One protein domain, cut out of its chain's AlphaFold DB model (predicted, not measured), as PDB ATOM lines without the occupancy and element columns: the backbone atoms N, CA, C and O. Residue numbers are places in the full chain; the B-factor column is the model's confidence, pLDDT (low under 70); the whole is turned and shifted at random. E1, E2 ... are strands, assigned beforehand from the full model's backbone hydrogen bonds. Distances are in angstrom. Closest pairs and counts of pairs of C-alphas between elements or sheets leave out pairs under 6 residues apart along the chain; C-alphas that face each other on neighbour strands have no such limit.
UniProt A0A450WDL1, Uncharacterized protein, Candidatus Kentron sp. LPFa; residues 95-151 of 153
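What this domain is: This is residues 95 to 151 of the 153 residues of an uncharacterized protein of Candidatus Kentron sp. LPFa (UniProt A0A450WDL1). A small body with little regular structure, built mostly of loops: the strand pair E1 and E4, and the hairpin E2 and E3 towards one end, joined by two long loops, residues 109 to 122 and 133 to 144. The printed part has 57 residues, with named strands in the order E1, E2, E3, E4 and no named helix. Both two-stranded sheets are antiparallel; the class is all strand, with 17 residues in named elements. It is compact, radius of gyration of the C-alphas 10.8 A, spanning 28 by 25 by 16 A.

How they stand to each other: E1, residues 104 to 108, and E4, residues 145 to 148, are antiparallel at 156 degrees, with N 147 and O 105 2.8 A apart, within hydrogen-bond range. E2, residues 123 to 126, and E3, residues 129 to 132, are a hairpin, antiparallel at 146 degrees, with N 131 and O 124 2.8 A apart, within hydrogen-bond range. E1 and E4 are each apart from E2 and E3.

Where its parts are: E1 measures 13.5 A from C-alpha 104 at (331.016, 361.444, 232.373); E4 measures 9.6 A, ending at C-alpha 148 at (333.664, 363.364, 235.026). E2 measures 9.9 A and E3 10.2 A.

The domain as a whole: The two farthest C-alphas, of Glu 128 and Glu 141, are 29.7 A apart. The printed part has no cut; links E1 to E2 and E3 to E4 are long, E2 to E3 tight. Residue 151 alone is under pLDDT 70.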
ATOM      1  N   ILE A  95     326.581 352.008 238.441       87.44
ATOM      2  CA  ILE A  95     326.208 352.849 237.302       87.44
ATOM      3  C   ILE A  95     324.686 352.964 237.290       87.44
ATOM      4  O   ILE A  95     323.986 351.951 237.191       87.44
ATOM      5  N   LYS A  96     324.179 354.195 237.364       86.31
ATOM      6  CA  LYS A  96     322.744 354.457 237.358       86.31
ATOM      7  C   LYS A  96     322.243 354.560 235.918       86.31
ATOM      8  O   LYS A  96     322.353 355.599 235.275       86.31
ATOM      9  N   GLY A  97     321.675 353.470 235.408       82.31
ATOM     10  CA  GLY A  97     321.135 353.384 234.046       82.31
ATOM     11  C   GLY A  97     322.074 352.697 233.051       82.31
ATOM     12  O   GLY A  97     323.255 352.493 233.318       82.31
ATOM     13  N   ALA A  98     321.528 352.290 231.907       73.00
ATOM     14  CA  ALA A  98     322.276 351.601 230.857       73.00
ATOM     15  C   ALA A  98     322.888 352.590 229.846       73.00
ATOM     16  O   ALA A  98     322.415 353.715 229.715       73.00
ATOM     17  N   GLU A  99     323.917 352.138 229.119       72.88
ATOM     18  CA  GLU A  99     324.439 352.782 227.895       72.88
ATOM     19  C   GLU A  99     324.922 354.235 228.043       72.88
ATOM     20  O   GLU A  99     324.833 355.036 227.114       72.88
ATOM     21  N   GLN A 100     325.486 354.589 229.196       76.75
ATOM     22  CA  GLN A 100     326.138 355.886 229.341       76.75
ATOM     23  C   GLN A 100     327.436 355.940 228.524       76.75
ATOM     24  O   GLN A 100     328.289 355.058 228.631       76.75
ATOM     25  N   THR A 101     327.586 356.987 227.714       75.69
ATOM     26  CA  THR A 101     328.744 357.219 226.837       75.69
ATOM     27  C   THR A 101     329.296 358.629 227.021       75.69
ATOM     28  O   THR A 101     328.541 359.547 227.342       75.69
ATOM     29  N   GLY A 102     330.582 358.829 226.727       79.56
ATOM     30  CA  GLY A 102     331.247 360.133 226.771       79.56
ATOM     31  C   GLY A 102     332.218 360.262 227.944       79.56
ATOM     32  O   GLY A 102     332.730 359.267 228.444       79.56
ATOM     33  N   ALA A 103     332.477 361.496 228.379       82.25
ATOM     34  CA  ALA A 103     333.467 361.818 229.414       82.25
ATOM     35  C   ALA A 103     332.875 361.935 230.835       82.25
ATOM     36  O   ALA A 103     333.503 362.506 231.729       82.25
ATOM     37  N   SER A 104     331.651 361.445 231.053       86.00
ATOM     38  CA  SER A 104     331.016 361.444 232.373       86.00
ATOM     39  C   SER A 104     330.103 360.240 232.579       86.00
ATOM     40  O   SER A 104     329.565 359.702 231.613       86.00
ATOM     41  N   ILE A 105     329.924 359.826 233.834       89.19
ATOM     42  CA  ILE A 105     329.025 358.735 234.213       89.19
ATOM     43  C   ILE A 105     328.264 359.068 235.494       89.19
ATOM     44  O   ILE A 105     328.851 359.464 236.499       89.19
ATOM     45  N   LEU A 106     326.952 358.874 235.460       90.31
ATOM     46  CA  LEU A 106     326.075 358.958 236.613       90.31
ATOM     47  C   LEU A 106     326.138 357.648 237.398       90.31
ATOM     48  O   LEU A 106     325.876 356.568 236.852       90.31
ATOM     49  N   VAL A 107     326.451 357.764 238.683       90.56
ATOM     50  CA  VAL A 107     326.469 356.657 239.638       90.56
ATOM     51  C   VAL A 107     325.494 356.901 240.783       90.56
ATOM     52  O   VAL A 107     325.179 358.049 241.088       90.56
ATOM     53  N   ASP A 108     325.040 355.824 241.416       90.31
ATOM     54  CA  ASP A 108     324.271 355.815 242.662       90.31
ATOM     55  C   ASP A 108     324.960 354.944 243.725       90.31
ATOM     56  O   ASP A 108     325.998 354.332 243.463       90.31
ATOM     57  N   GLY A 109     324.403 354.886 244.937       85.56
ATOM     58  CA  GLY A 109     324.933 354.044 246.018       85.56
ATOM     59  C   GLY A 109     326.130 354.643 246.762       85.56
ATOM     60  O   GLY A 109     326.820 353.921 247.491       85.56
ATOM     61  N   LEU A 110     326.362 355.946 246.581       87.19
ATOM     62  CA  LEU A 110     327.233 356.760 247.425       87.19
ATOM     63  C   LEU A 110     326.469 357.206 248.686       87.19
ATOM     64  O   LEU A 110     325.237 357.135 248.724       87.19
ATOM     65  N   PRO A 111     327.152 357.664 249.742       86.06
ATOM     66  CA  PRO A 111     326.494 358.266 250.893       86.06
ATOM     67  C   PRO A 111     325.817 359.563 250.466       86.06
ATOM     68  O   PRO A 111     326.361 360.300 249.652       86.06
ATOM     69  N   ALA A 112     324.630 359.846 250.992       88.75
ATOM     70  CA  ALA A 112     323.897 361.055 250.635       88.75
ATOM     71  C   ALA A 112     324.547 362.319 251.229       88.75
ATOM     72  O   ALA A 112     324.965 362.310 252.389       88.75
ATOM     73  N   ASN A 113     324.531 363.418 250.468       86.19
ATOM     74  CA  ASN A 113     325.035 364.744 250.856       86.19
ATOM     75  C   ASN A 113     326.512 364.765 251.288       86.19
ATOM     76  O   ASN A 113     326.884 365.483 252.222       86.19
ATOM     77  N   GLU A 114     327.360 363.976 250.635       85.38
ATOM     78  CA  GLU A 114     328.791 363.941 250.913       85.38
ATOM     79  C   GLU A 114     329.559 364.773 249.882       85.38
ATOM     80  O   GLU A 114     329.321 364.708 248.678       85.38
ATOM     81  N   THR A 115     330.501 365.580 250.364       86.00
ATOM     82  CA  THR A 115     331.359 366.406 249.502       86.00
ATOM     83  C   THR A 115     332.738 365.775 249.388       86.00
ATOM     84  O   THR A 115     333.265 365.258 250.373       86.00
ATOM     85  N   GLY A 116     333.336 365.817 248.198       82.75
ATOM     86  CA  GLY A 116     334.644 365.213 247.942       82.75
ATOM     87  C   GLY A 116     334.628 363.685 248.019       82.75
ATOM     88  O   GLY A 116     335.576 363.077 248.518       82.75
ATOM     89  N   VAL A 117     333.561 363.053 247.521       84.31
ATOM     90  CA  VAL A 117     333.482 361.589 247.399       84.31
ATOM     91  C   VAL A 117     334.583 361.076 246.474       84.31
ATOM     92  O   VAL A 117     335.201 360.052 246.756       84.31
ATOM     93  N   PHE A 118     334.878 361.827 245.412       85.31
ATOM     94  CA  PHE A 118     336.072 361.645 244.590       85.31
ATOM     95  C   PHE A 118     336.768 362.979 244.343       85.31
ATOM     96  O   PHE A 118     336.115 364.014 244.187       85.31
ATOM     97  N   GLU A 119     338.093 362.942 244.241       86.06
ATOM     98  CA  GLU A 119     338.911 364.114 243.942       86.06
ATOM     99  C   GLU A 119     339.608 363.985 242.573       86.06
ATOM    100  O   GLU A 119     339.845 362.876 242.076       86.06
ATOM    101  N   PRO A 120     339.976 365.111 241.928       84.00
ATOM    102  CA  PRO A 120     340.727 365.082 240.681       84.00
ATOM    103  C   PRO A 120     342.027 364.278 240.810       84.00
ATOM    104  O   PRO A 120     342.845 364.513 241.701       84.00
ATOM    105  N   GLY A 121     342.254 363.363 239.869       79.12
ATOM    106  CA  GLY A 121     343.414 362.471 239.876       79.12
ATOM    107  C   GLY A 121     343.169 361.109 240.522       79.12
ATOM    108  O   GLY A 121     344.043 360.245 240.405       79.12
ATOM    109  N   ASP A 122     342.005 360.889 241.137       83.44
ATOM    110  CA  ASP A 122     341.579 359.553 241.542       83.44
ATOM    111  C   ASP A 122     341.362 358.666 240.304       83.44
ATOM    112  O   ASP A 122     340.911 359.114 239.244       83.44
ATOM    113  N   LEU A 123     341.734 357.392 240.423       82.00
ATOM    114  CA  LEU A 123     341.620 356.401 239.356       82.00
ATOM    115  C   LEU A 123     340.442 355.473 239.650       82.00
ATOM    116  O   LEU A 123     340.357 354.910 240.740       82.00
ATOM    117  N   ILE A 124     339.574 355.273 238.661       81.31
ATOM    118  CA  ILE A 124     338.410 354.388 238.754       81.31
ATOM    119  C   ILE A 124     338.439 353.332 237.654       81.31
ATOM    120  O   ILE A 124     338.802 353.600 236.508       81.31
ATOM    121  N   GLY A 125     338.059 352.107 238.010       80.75
ATOM    122  CA  GLY A 125     337.846 351.030 237.050       80.75
ATOM    123  C   GLY A 125     336.391 351.009 236.590       80.75
ATOM    124  O   GLY A 125     335.499 350.859 237.421       80.75
ATOM    125  N   ILE A 126     336.155 351.120 235.285       79.88
ATOM    126  CA  ILE A 126     334.836 350.945 234.667       79.88
ATOM    127  C   ILE A 126     334.925 349.723 233.750       79.88
ATOM    128  O   ILE A 126     335.569 349.757 232.701       79.88
ATOM    129  N   GLY A 127     334.315 348.610 234.163       79.81
ATOM    130  CA  GLY A 127     334.444 347.337 233.450       79.81
ATOM    131  C   GLY A 127     335.898 346.848 233.401       79.81
ATOM    132  O   GLY A 127     336.475 346.512 234.435       79.81
ATOM    133  N   GLU A 128     336.483 346.789 232.200       76.00
ATOM    134  CA  GLU A 128     337.895 346.422 231.975       76.00
ATOM    135  C   GLU A 128     338.820 347.636 231.763       76.00
ATOM    136  O   GLU A 128     340.028 347.463 231.588       76.00
ATOM    137  N   GLU A 129     338.280 348.857 231.775       76.38
ATOM    138  CA  GLU A 129     339.035 350.081 231.514       76.38
ATOM    139  C   GLU A 129     339.355 350.842 232.797       76.38
ATOM    140  O   GLU A 129     338.542 350.938 233.717       76.38
ATOM    141  N   LEU A 130     340.548 351.436 232.834       81.44
ATOM    142  CA  LEU A 130     340.931 352.382 233.871       81.44
ATOM    143  C   LEU A 130     340.706 353.806 233.362       81.44
ATOM    144  O   LEU A 130     341.222 354.177 232.305       81.44
ATOM    145  N   LYS A 131     339.985 354.614 234.133       84.06
ATOM    146  CA  LYS A 131     339.743 356.033 233.861       84.06
ATOM    147  C   LYS A 131     340.282 356.874 235.018       84.06
ATOM    148  O   LYS A 131     340.331 356.413 236.156       84.06
ATOM    149  N   GLN A 132     340.691 358.106 234.727       85.81
ATOM    150  CA  GLN A 132     341.092 359.070 235.757       85.81
ATOM    151  C   GLN A 132     340.044 360.167 235.873       85.81
ATOM    152  O   GLN A 132     339.679 360.767 234.861       85.81
ATOM    153  N   ILE A 133     339.618 360.446 237.100       87.19
ATOM    154  CA  ILE A 133     338.675 361.505 237.443       87.19
ATOM    155  C   ILE A 133     339.321 362.874 237.207       87.19
ATOM    156  O   ILE A 133     340.474 363.113 237.583       87.19
ATOM    157  N   THR A 134     338.587 363.771 236.550       87.38
ATOM    158  CA  THR A 134     339.078 365.098 236.135       87.38
ATOM    159  C   THR A 134     338.511 366.243 236.966       87.38
ATOM    160  O   THR A 134     339.072 367.337 236.937       87.38
ATOM    161  N   ALA A 135     337.447 366.001 237.729       86.19
ATOM    162  CA  ALA A 135     336.789 366.992 238.571       86.19
ATOM    163  C   ALA A 135     336.421 366.397 239.934       86.19
ATOM    164  O   ALA A 135     336.224 365.190 240.049       86.19
ATOM    165  N   ARG A 136     336.317 367.251 240.958       87.75
ATOM    166  CA  ARG A 136     335.761 366.849 242.254       87.75
ATOM    167  C   ARG A 136     334.320 366.382 242.062       87.75
ATOM    168  O   ARG A 136     333.577 366.990 241.291       87.75
ATOM    169  N   VAL A 137     333.950 365.330 242.781       86.94
ATOM    170  CA  VAL A 137     332.615 364.738 242.750       86.94
ATOM    171  C   VAL A 137     332.005 364.797 244.143       86.94
ATOM    172  O   VAL A 137     332.583 364.278 245.100       86.94
ATOM    173  N   ASP A 138     330.822 365.392 244.219       89.69
ATOM    174  CA  ASP A 138     329.979 365.457 245.410       89.69
ATOM    175  C   ASP A 138     328.713 364.618 245.159       89.69
ATOM    176  O   ASP A 138     328.244 364.544 244.018       89.69
ATOM    177  N   SER A 139     328.176 363.975 246.194       89.88
ATOM    178  CA  SER A 139     326.927 363.215 246.123       89.88
ATOM    179  C   SER A 139     325.721 364.049 246.553       89.88
ATOM    180  O   SER A 139     325.796 364.892 247.450       89.88
ATOM    181  N   ASP A 140     324.583 363.800 245.910       89.56
ATOM    182  CA  ASP A 140     323.315 364.459 246.212       89.56
ATOM    183  C   ASP A 140     322.557 363.799 247.383       89.56
ATOM    184  O   ASP A 140     323.053 362.893 248.061       89.56
ATOM    185  N   GLU A 141     321.327 364.250 247.633       90.69
ATOM    186  CA  GLU A 141     320.453 363.718 248.686       90.69
ATOM    187  C   GLU A 141     320.055 362.242 248.498       90.69
ATOM    188  O   GLU A 141     319.673 361.583 249.466       90.69
ATOM    189  N   ASN A 142     320.176 361.716 247.279       87.88
ATOM    190  CA  ASN A 142     319.871 360.333 246.924       87.88
ATOM    191  C   ASN A 142     321.132 359.450 246.884       87.88
ATOM    192  O   ASN A 142     321.032 358.253 246.611       87.88
ATOM    193  N   GLY A 143     322.312 360.011 247.177       87.56
ATOM    194  CA  GLY A 143     323.577 359.287 247.056       87.56
ATOM    195  C   GLY A 143     324.001 359.089 245.601       87.56
ATOM    196  O   GLY A 143     324.661 358.100 245.272       87.56
ATOM    197  N   GLU A 144     323.592 360.004 244.725       90.88
ATOM    198  CA  GLU A 144     323.914 360.005 243.304       90.88
ATOM    199  C   GLU A 144     324.959 361.064 242.988       90.88
ATOM    200  O   GLU A 144     324.995 362.132 243.597       90.88
ATOM    201  N   ALA A 145     325.816 360.778 242.012       89.81
ATOM    202  CA  ALA A 145     326.807 361.737 241.556       89.81
ATOM    203  C   ALA A 145     327.160 361.540 240.082       89.81
ATOM    204  O   ALA A 145     327.207 360.415 239.581       89.81
ATOM    205  N   ASN A 146     327.461 362.641 239.393       89.69
ATOM    206  CA  ASN A 146     328.017 362.597 238.045       89.69
ATOM    207  C   ASN A 146     329.546 362.680 238.111       89.69
ATOM    208  O   ASN A 146     330.105 363.702 238.507       89.69
ATOM    209  N   ILE A 147     330.221 361.611 237.704       89.12
ATOM    210  CA  ILE A 147     331.679 361.517 237.710       89.12
ATOM    211  C   ILE A 147     332.201 361.889 236.330       89.12
ATOM    212  O   ILE A 147     331.996 361.145 235.373       89.12
ATOM    213  N   ALA A 148     332.920 363.006 236.230       88.75
ATOM    214  CA  ALA A 148     333.664 363.364 235.026       88.75
ATOM    215  C   ALA A 148     335.040 362.678 235.015       88.75
ATOM    216  O   ALA A 148     335.779 362.719 236.005       88.75
ATOM    217  N   TYR A 149     335.403 362.071 233.888       87.31
ATOM    218  CA  TYR A 149     336.675 361.380 233.717       87.31
ATOM    219  C   TYR A 149     337.335 361.708 232.382       87.31
ATOM    220  O   TYR A 149     336.698 362.096 231.407       87.31
ATOM    221  N   SER A 150     338.655 361.547 232.349       80.25
ATOM    222  CA  SER A 150     339.432 361.634 231.117       80.25
ATOM    223  C   SER A 150     339.051 360.476 230.210       80.25
ATOM    224  O   SER A 150     339.171 359.305 230.591       80.25
ATOM    225  N   ASP A 151     338.560 360.811 229.021       64.50
ATOM    226  CA  ASP A 151     338.299 359.799 228.023       64.50
ATOM    227  C   ASP A 151     339.613 359.359 227.373       64.50
ATOM    228  O   ASP A 151     340.532 360.148 227.149       64.50
TER     229      ASP A 151